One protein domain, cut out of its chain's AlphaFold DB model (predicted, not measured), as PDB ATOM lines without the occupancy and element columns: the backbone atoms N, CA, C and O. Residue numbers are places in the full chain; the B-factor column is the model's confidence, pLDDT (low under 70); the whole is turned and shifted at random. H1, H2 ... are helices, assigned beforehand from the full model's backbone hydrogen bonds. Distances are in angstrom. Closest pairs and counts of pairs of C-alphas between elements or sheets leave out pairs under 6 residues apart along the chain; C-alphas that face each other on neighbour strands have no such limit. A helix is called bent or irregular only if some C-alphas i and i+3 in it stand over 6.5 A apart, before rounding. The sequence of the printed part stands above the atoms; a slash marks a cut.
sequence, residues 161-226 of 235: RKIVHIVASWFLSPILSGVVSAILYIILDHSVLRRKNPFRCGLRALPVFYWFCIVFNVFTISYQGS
ATOM      1  N   ARG A 161      11.353   8.620 110.924       91.19
ATOM      2  CA  ARG A 161      12.128   9.862 111.054       91.19
ATOM      3  C   ARG A 161      13.615   9.643 110.770       91.19
ATOM      4  O   ARG A 161      14.238  10.461 110.101       91.19
ATOM      5  N   LYS A 162      14.193   8.544 111.259       89.88
ATOM      6  CA  LYS A 162      15.597   8.201 111.005       89.88
ATOM      7  C   LYS A 162      15.812   7.769 109.558       89.88
ATOM      8  O   LYS A 162      16.781   8.219 108.956       89.88
ATOM      9  N   ILE A 163      14.889   6.999 108.981       92.06
ATOM     10  CA  ILE A 163      14.927   6.638 107.558       92.06
ATOM     11  C   ILE A 163      14.949   7.883 106.672       92.06
ATOM     12  O   ILE A 163      15.788   7.965 105.784       92.06
ATOM     13  N   VAL A 164      14.113   8.888 106.945       93.56
ATOM     14  CA  VAL A 164      14.127  10.153 106.190       93.56
ATOM     15  C   VAL A 164      15.494  10.840 106.275       93.56
ATOM     16  O   VAL A 164      16.001  11.303 105.258       93.56
ATOM     17  N   HIS A 165      16.134  10.861 107.449       92.00
ATOM     18  CA  HIS A 165      17.493  11.397 107.583       92.00
ATOM     19  C   HIS A 165      18.533  10.589 106.788       92.00
ATOM     20  O   HIS A 165      19.403  11.183 106.151       92.00
ATOM     21  N   ILE A 166      18.432   9.257 106.789       92.25
ATOM     22  CA  ILE A 166      19.301   8.371 106.002       92.25
ATOM     23  C   ILE A 166      19.112   8.650 104.504       92.25
ATOM     24  O   ILE A 166      20.085   8.922 103.806       92.25
ATOM     25  N   VAL A 167      17.872   8.684 104.019       93.00
ATOM     26  CA  VAL A 167      17.556   8.973 102.613       93.00
ATOM     27  C   VAL A 167      18.049  10.362 102.211       93.00
ATOM     28  O   VAL A 167      18.687  10.508 101.173       93.00
ATOM     29  N   ALA A 168      17.841  11.382 103.047       94.25
ATOM     30  CA  ALA A 168      18.362  12.724 102.791       94.25
ATOM     31  C   ALA A 168      19.894  12.722 102.637       94.25
ATOM     32  O   ALA A 168      20.429  13.380 101.743       94.25
ATOM     33  N   SER A 169      20.606  11.938 103.456       92.88
ATOM     34  CA  SER A 169      22.063  11.802 103.355       92.88
ATOM     35  C   SER A 169      22.524  11.136 102.054       92.88
ATOM     36  O   SER A 169      23.596  11.480 101.553       92.88
ATOM     37  N   TRP A 170      21.719  10.244 101.463       93.25
ATOM     38  CA  TRP A 170      22.039   9.589 100.191       93.25
ATOM     39  C   TRP A 170      22.056  10.565  99.017       93.25
ATOM     40  O   TRP A 170      22.870  10.402  98.115       93.25
ATOM     41  N   PHE A 171      21.212  11.600  99.046       94.50
ATOM     42  CA  PHE A 171      21.224  12.666  98.039       94.50
ATOM     43  C   PHE A 171      22.262  13.742  98.349       94.50
ATOM     44  O   PHE A 171      22.942  14.234  97.450       94.50
ATOM     45  N   LEU A 172      22.409  14.100  99.625       95.25
ATOM     46  CA  LEU A 172      23.312  15.171 100.025       95.25
ATOM     47  C   LEU A 172      24.788  14.785  99.838       95.25
ATOM     48  O   LEU A 172      25.590  15.627  99.437       95.25
ATOM     49  N   SER A 173      25.153  13.521 100.077       94.19
ATOM     50  CA  SER A 173      26.553  13.077 100.011       94.19
ATOM     51  C   SER A 173      27.157  13.186  98.599       94.19
ATOM     52  O   SER A 173      28.224  13.792  98.478       94.19
ATOM     53  N   PRO A 174      26.502  12.711  97.516       94.44
ATOM     54  CA  PRO A 174      26.993  12.914  96.155       94.44
ATOM     55  C   PRO A 174      27.115  14.393  95.784       94.44
ATOM     56  O   PRO A 174      28.140  14.789  95.239       94.44
ATOM     57  N   ILE A 175      26.128  15.224  96.139       97.12
ATOM     58  CA  ILE A 175      26.147  16.666  95.843       97.12
ATOM     59  C   ILE A 175      27.354  17.333  96.504       97.12
ATOM     60  O   ILE A 175      28.136  18.005  95.831       97.12
ATOM     61  N   LEU A 176      27.549  17.109  97.806       96.56
ATOM     62  CA  LEU A 176      28.684  17.670  98.538       96.56
ATOM     63  C   LEU A 176      30.018  17.149  97.992       96.56
ATOM     64  O   LEU A 176      30.939  17.940  97.789       96.56
ATOM     65  N   SER A 177      30.117  15.851  97.689       95.56
ATOM     66  CA  SER A 177      31.328  15.277  97.091       95.56
ATOM     67  C   SER A 177      31.637  15.869  95.712       95.56
ATOM     68  O   SER A 177      32.798  16.151  95.422       95.56
ATOM     69  N   GLY A 178      30.612  16.143  94.898       97.12
ATOM     70  CA  GLY A 178      30.748  16.770  93.587       97.12
ATOM     71  C   GLY A 178      31.238  18.210  93.685       97.12
ATOM     72  O   GLY A 178      32.168  18.588  92.977       97.12
ATOM     73  N   VAL A 179      30.684  18.996  94.613       97.75
ATOM     74  CA  VAL A 179      31.135  20.372  94.875       97.75
ATOM     75  C   VAL A 179      32.594  20.389  95.336       97.75
ATOM     76  O   VAL A 179      33.405  21.129  94.781       97.75
ATOM     77  N   VAL A 180      32.959  19.546  96.307       96.00
ATOM     78  CA  VAL A 180      34.343  19.457  96.800       96.00
ATOM     79  C   VAL A 180      35.294  18.994  95.694       96.00
ATOM     80  O   VAL A 180      36.358  19.586  95.519       96.00
ATOM     81  N   SER A 181      34.906  17.988  94.905       96.12
ATOM     82  CA  SER A 181      35.694  17.499  93.769       96.12
ATOM     83  C   SER A 181      35.917  18.591  92.717       96.12
ATOM     84  O   SER A 181      37.049  18.785  92.275       96.12
ATOM     85  N   ALA A 182      34.883  19.369  92.381       97.50
ATOM     86  CA  ALA A 182      34.984  20.483  91.442       97.50
ATOM     87  C   ALA A 182      35.934  21.581  91.949       97.50
ATOM     88  O   ALA A 182      36.793  22.044  91.201       97.50
ATOM     89  N   ILE A 183      35.835  21.956  93.229       96.44
ATOM     90  CA  ILE A 183      36.741  22.936  93.848       96.44
ATOM     91  C   ILE A 183      38.190  22.436  93.794       96.44
ATOM     92  O   ILE A 183      39.078  23.167  93.353       96.44
ATOM     93  N   LEU A 184      38.438  21.183  94.189       94.38
ATOM     94  CA  LEU A 184      39.775  20.585  94.146       94.38
ATOM     95  C   LEU A 184      40.330  20.522  92.719       94.38
ATOM     96  O   LEU A 184      41.504  20.827  92.505       94.38
ATOM     97  N   TYR A 185      39.491  20.182  91.739       95.12
ATOM     98  CA  TYR A 185      39.877  20.179  90.333       95.12
ATOM     99  C   TYR A 185      40.258  21.579  89.842       95.12
ATOM    100  O   TYR A 185      41.312  21.730  89.231       95.12
ATOM    101  N   ILE A 186      39.475  22.616  90.158       96.12
ATOM    102  CA  ILE A 186      39.781  24.007  89.773       96.12
ATOM    103  C   ILE A 186      41.114  24.464  90.379       96.12
ATOM    104  O   ILE A 186      41.921  25.096  89.687       96.12
ATOM    105  N   ILE A 187      41.368  24.122  91.649       93.56
ATOM    106  CA  ILE A 187      42.636  24.416  92.330       93.56
ATOM    107  C   ILE A 187      43.795  23.724  91.611       93.56
ATOM    108  O   ILE A 187      44.808  24.371  91.334       93.56
ATOM    109  N   LEU A 188      43.663  22.435  91.288       94.00
ATOM    110  CA  LEU A 188      44.679  21.673  90.559       94.00
ATOM    111  C   LEU A 188      44.911  22.220  89.146       94.00
ATOM    112  O   LEU A 188      46.062  22.369  88.731       94.00
ATOM    113  N   ASP A 189      43.847  22.570  88.429       94.44
ATOM    114  CA  ASP A 189      43.912  23.111  87.072       94.44
ATOM    115  C   ASP A 189      44.718  24.418  87.034       94.44
ATOM    116  O   ASP A 189      45.688  24.544  86.282       94.44
ATOM    117  N   HIS A 190      44.411  25.363  87.926       93.06
ATOM    118  CA  HIS A 190      45.107  26.653  87.985       93.06
ATOM    119  C   HIS A 190      46.507  26.567  88.606       93.06
ATOM    120  O   HIS A 190      47.434  27.257  88.167       93.06
ATOM    121  N   SER A 191      46.683  25.739  89.637       89.56
ATOM    122  CA  SER A 191      47.938  25.676  90.399       89.56
ATOM    123  C   SER A 191      48.987  24.786  89.740       89.56
ATOM    124  O   SER A 191      50.182  25.034  89.916       89.56
ATOM    125  N   VAL A 192      48.557  23.768  88.989       94.00
ATOM    126  CA  VAL A 192      49.428  22.747  88.397       94.00
ATOM    127  C   VAL A 192      49.287  22.707  86.879       94.00
ATOM    128  O   VAL A 192      50.272  22.979  86.196       94.00
ATOM    129  N   LEU A 193      48.101  22.395  86.342       92.38
ATOM    130  CA  LEU A 193      47.950  22.025  84.923       92.38
ATOM    131  C   LEU A 193      48.220  23.186  83.957       92.38
ATOM    132  O   LEU A 193      48.905  22.998  82.956       92.38
ATOM    133  N   ARG A 194      47.753  24.399  84.270       92.94
ATOM    134  CA  ARG A 194      47.940  25.598  83.427       92.94
ATOM    135  C   ARG A 194      49.282  26.306  83.626       92.94
ATOM    136  O   ARG A 194      49.538  27.342  83.011       92.94
ATOM    137  N   ARG A 195      50.146  25.814  84.519       92.31
ATOM    138  CA  ARG A 195      51.457  26.432  84.767       92.31
ATOM    139  C   ARG A 195      52.455  26.034  83.684       92.31
ATOM    140  O   ARG A 195      52.412  24.929  83.167       92.31
ATOM    141  N   LYS A 196      53.429  26.914  83.414       87.25
ATOM    142  CA  LYS A 196      54.487  26.689  82.406       87.25
ATOM    143  C   LYS A 196      55.275  25.384  82.619       87.25
ATOM    144  O   LYS A 196      55.711  24.783  81.650       87.25
ATOM    145  N   ASN A 197      55.448  24.956  83.876       91.75
ATOM    146  CA  ASN A 197      56.159  23.729  84.262       91.75
ATOM    147  C   ASN A 197      55.262  22.828  85.139       91.75
ATOM    148  O   ASN A 197      55.485  22.745  86.353       91.75
ATOM    149  N   PRO A 198      54.258  22.147  84.556       89.25
ATOM    150  CA  PRO A 198      53.220  21.449  85.317       89.25
ATOM    151  C   PRO A 198      53.785  20.304  86.164       89.25
ATOM    152  O   PRO A 198      53.370  20.120  87.303       89.25
ATOM    153  N   PHE A 199      54.815  19.602  85.680       90.75
ATOM    154  CA  PHE A 199      55.461  18.516  86.422       90.75
ATOM    155  C   PHE A 199      56.081  18.978  87.754       90.75
ATOM    156  O   PHE A 199      55.812  18.402  88.809       90.75
ATOM    157  N   ARG A 200      56.871  20.065  87.735       91.00
ATOM    158  CA  ARG A 200      57.490  20.617  88.956       91.00
ATOM    159  C   ARG A 200      56.448  21.209  89.905       91.00
ATOM    160  O   ARG A 200      56.584  21.073  91.119       91.00
ATOM    161  N   CYS A 201      55.416  21.858  89.364       89.88
ATOM    162  CA  CYS A 201      54.301  22.371  90.159       89.88
ATOM    163  C   CYS A 201      53.523  21.235  90.835       89.88
ATOM    164  O   CYS A 201      53.213  21.347  92.018       89.88
ATOM    165  N   GLY A 202      53.288  20.125  90.131       90.25
ATOM    166  CA  GLY A 202      52.636  18.936  90.676       90.25
ATOM    167  C   GLY A 202      53.422  18.334  91.836       90.25
ATOM    168  O   GLY A 202      52.877  18.177  92.924       90.25
ATOM    169  N   LEU A 203      54.729  18.111  91.654       91.31
ATOM    170  CA  LEU A 203      55.616  17.624  92.720       91.31
ATOM    171  C   LEU A 203      55.614  18.523  93.964       91.31
ATOM    172  O   LEU A 203      55.697  18.021  95.080       91.31
ATOM    173  N   ARG A 204      55.490  19.844  93.789       90.94
ATOM    174  CA  ARG A 204      55.396  20.792  94.909       90.94
ATOM    175  C   ARG A 204      54.022  20.784  95.587       90.94
ATOM    176  O   ARG A 204      53.944  21.062  96.778       90.94
ATOM    177  N   ALA A 205      52.957  20.482  94.850       91.50
ATOM    178  CA  ALA A 205      51.600  20.428  95.384       91.50
ATOM    179  C   ALA A 205      51.311  19.115  96.139       91.50
ATOM    180  O   ALA A 205      50.555  19.128  97.108       91.50
ATOM    181  N   LEU A 206      51.937  17.997  95.744       91.44
ATOM    182  CA  LEU A 206      51.725  16.675  96.355       91.44
ATOM    183  C   LEU A 206      51.871  16.656  97.891       91.44
ATOM    184  O   LEU A 206      50.950  16.160  98.540       91.44
ATOM    185  N   PRO A 207      52.935  17.218  98.505       93.69
ATOM    186  CA  PRO A 207      53.063  17.243  99.962       93.69
ATOM    187  C   PRO A 207      51.890  17.926 100.664       93.69
ATOM    188  O   PRO A 207      51.486  17.485 101.734       93.69
ATOM    189  N   VAL A 208      51.314  18.972 100.060       92.81
ATOM    190  CA  VAL A 208      50.176  19.706 100.631       92.81
ATOM    191  C   VAL A 208      48.918  18.839 100.622       92.81
ATOM    192  O   VAL A 208      48.235  18.737 101.639       92.81
ATOM    193  N   PHE A 209      48.638  18.161  99.504       91.62
ATOM    194  CA  PHE A 209      47.502  17.237  99.417       91.62
ATOM    195  C   PHE A 209      47.656  16.051 100.368       91.62
ATOM    196  O   PHE A 209      46.711  15.710 101.076       91.62
ATOM    197  N   TYR A 210      48.847  15.452 100.440       93.50
ATOM    198  CA  TYR A 210      49.116  14.361 101.376       93.50
ATOM    199  C   TYR A 210      48.993  14.810 102.826       93.50
ATOM    200  O   TYR A 210      48.387  14.095 103.619       93.50
ATOM    201  N   TRP A 211      49.493  15.998 103.167       95.44
ATOM    202  CA  TRP A 211      49.341  16.552 104.506       95.44
ATOM    203  C   TRP A 211      47.864  16.710 104.877       95.44
ATOM    204  O   TRP A 211      47.452  16.210 105.920       95.44
ATOM    205  N   PHE A 212      47.046  17.308 104.004       94.06
ATOM    206  CA  PHE A 212      45.615  17.475 104.268       94.06
ATOM    207  C   PHE A 212      44.898  16.127 104.413       94.06
ATOM    208  O   PHE A 212      44.154  15.928 105.370       94.06
ATOM    209  N   CYS A 213      45.165  15.172 103.514       93.06
ATOM    210  CA  CYS A 213      44.588  13.831 103.592       93.06
ATOM    211  C   CYS A 213      44.980  13.109 104.885       93.06
ATOM    212  O   CYS A 213      44.114  12.540 105.546       93.06
ATOM    213  N   ILE A 214      46.259  13.129 105.265       94.50
ATOM    214  CA  ILE A 214      46.739  12.469 106.486       94.50
ATOM    215  C   ILE A 214      46.120  13.131 107.716       94.50
ATOM    216  O   ILE A 214      45.560  12.429 108.551       94.50
ATOM    217  N   VAL A 215      46.157  14.462 107.813       95.69
ATOM    218  CA  VAL A 215      45.580  15.198 108.947       95.69
ATOM    219  C   VAL A 215      44.085  14.934 109.067       95.69
ATOM    220  O   VAL A 215      43.613  14.647 110.162       95.69
ATOM    221  N   PHE A 216      43.342  14.962 107.960       92.62
ATOM    222  CA  PHE A 216      41.909  14.685 107.967       92.62
ATOM    223  C   PHE A 216      41.593  13.250 108.413       92.62
ATOM    224  O   PHE A 216      40.715  13.046 109.253       92.62
ATOM    225  N   ASN A 217      42.323  12.253 107.897       92.25
ATOM    226  CA  ASN A 217      42.136  10.856 108.293       92.25
ATOM    227  C   ASN A 217      42.491  10.642 109.768       92.25
ATOM    228  O   ASN A 217      41.696  10.065 110.507       92.25
ATOM    229  N   VAL A 218      43.638  11.156 110.221       92.19
ATOM    230  CA  VAL A 218      44.060  11.071 111.625       92.19
ATOM    231  C   VAL A 218      43.042  11.756 112.529       92.19
ATOM    232  O   VAL A 218      42.602  11.148 113.496       92.19
ATOM    233  N   PHE A 219      42.595  12.967 112.189       92.31
ATOM    234  CA  PHE A 219      41.566  13.679 112.946       92.31
ATOM    235  C   PHE A 219      40.263  12.880 113.026       92.31
ATOM    236  O   PHE A 219      39.704  12.731 114.109       92.31
ATOM    237  N   THR A 220      39.797  12.319 111.908       89.75
ATOM    238  CA  THR A 220      38.562  11.522 111.876       89.75
ATOM    239  C   THR A 220      38.690  10.273 112.746       89.75
ATOM    240  O   THR A 220      37.788   9.979 113.528       89.75
ATOM    241  N   ILE A 221      39.828   9.579 112.684       88.62
ATOM    242  CA  ILE A 221      40.110   8.417 113.536       88.62
ATOM    243  C   ILE A 221      40.198   8.832 115.011       88.62
ATOM    244  O   ILE A 221      39.671   8.142 115.874       88.62
ATOM    245  N   SER A 222      40.838   9.956 115.333       87.94
ATOM    246  CA  SER A 222      40.971  10.421 116.717       87.94
ATOM    247  C   SER A 222      39.652  10.923 117.309       87.94
ATOM    248  O   SER A 222      39.387  10.685 118.484       87.94
ATOM    249  N   TYR A 223      38.825  11.607 116.518       86.00
ATOM    250  CA  TYR A 223      37.577  12.216 116.979       86.00
ATOM    251  C   TYR A 223      36.395  11.238 116.953       86.00
ATOM    252  O   TYR A 223      35.594  11.206 117.886       86.00
ATOM    253  N   GLN A 224      36.280  10.435 115.892       77.44
ATOM    254  CA  GLN A 224      35.152   9.526 115.659       77.44
ATOM    255  C   GLN A 224      35.532   8.046 115.738       77.44
ATOM    256  O   GLN A 224      34.691   7.193 115.453       77.44
ATOM    257  N   GLY A 225      36.778   7.721 116.086       71.50
ATOM    258  CA  GLY A 225      37.247   6.342 116.145       71.50
ATOM    259  C   GLY A 225      36.431   5.454 117.082       71.50
ATOM    260  O   GLY A 225      35.730   5.914 117.986       71.50
ATOM    261  N   SER A 226      36.532   4.148 116.845       58.47
ATOM    262  CA  SER A 226      35.729   3.115 117.494       58.47
ATOM    263  C   SER A 226      35.755   3.229 119.028       58.47
ATOM    264  O   SER A 226      36.767   2.972 119.689       58.47
TER     265      SER A 226
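AT A GLANCE: This is residues 161 to 226 of the 235 residues of an uncharacterized protein of Loa loa (UniProt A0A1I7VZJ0). Two long helices, H1 and then H2, form an open V, a helical hairpin joined at one end by a tight link while their far parts spread away from each other. The printed part has 66 residues with these two named helices and no named strand, and its class is all helix. It is only just extended, close to loose, with a radius of gyration of the C-alphas of 16.7 A, and spans 54 by 26 by 9 A.

HOW THE PARTS SIT: Look first at H1, residues 161 to 193, which has a kink of 28 degrees near residue 171. H2, residues 198 to 224, has a kink of 31 degrees near residue 205, and is only just irregular: C-alphas 204 and 207 are 6.6 A apart. The helices touch, H1 with residues 191 to 192 alone and H2 with residues 198 to 205 alone; their closest C-alphas, of Val 192 and Pro 198, are 5.1 A apart. They run opposite ways at a shallow tilt of 25 degrees. O i to N i+4 pairs are within hydrogen-bond range in 27 of 29 cases in H1 and 21 of 23 in H2.

IN THESE COORDINATES: Find C-alpha 161 at (12.128, 9.862, 111.054); from there H1 runs 46.0 A to C-alpha 193. H2 runs 37.3 A, from C-alpha 198 at (53.220, 21.449, 85.317) to C-alpha 224 at (35.152, 9.526, 115.659).

THE WHOLE: The C-alphas farthest apart, of Arg 161 and Lys 196, are 53.8 A apart. Residues 161 to 183 and 210 to 226 stand free. The printed part has no cut, and pLDDT is under 70 at residue 226.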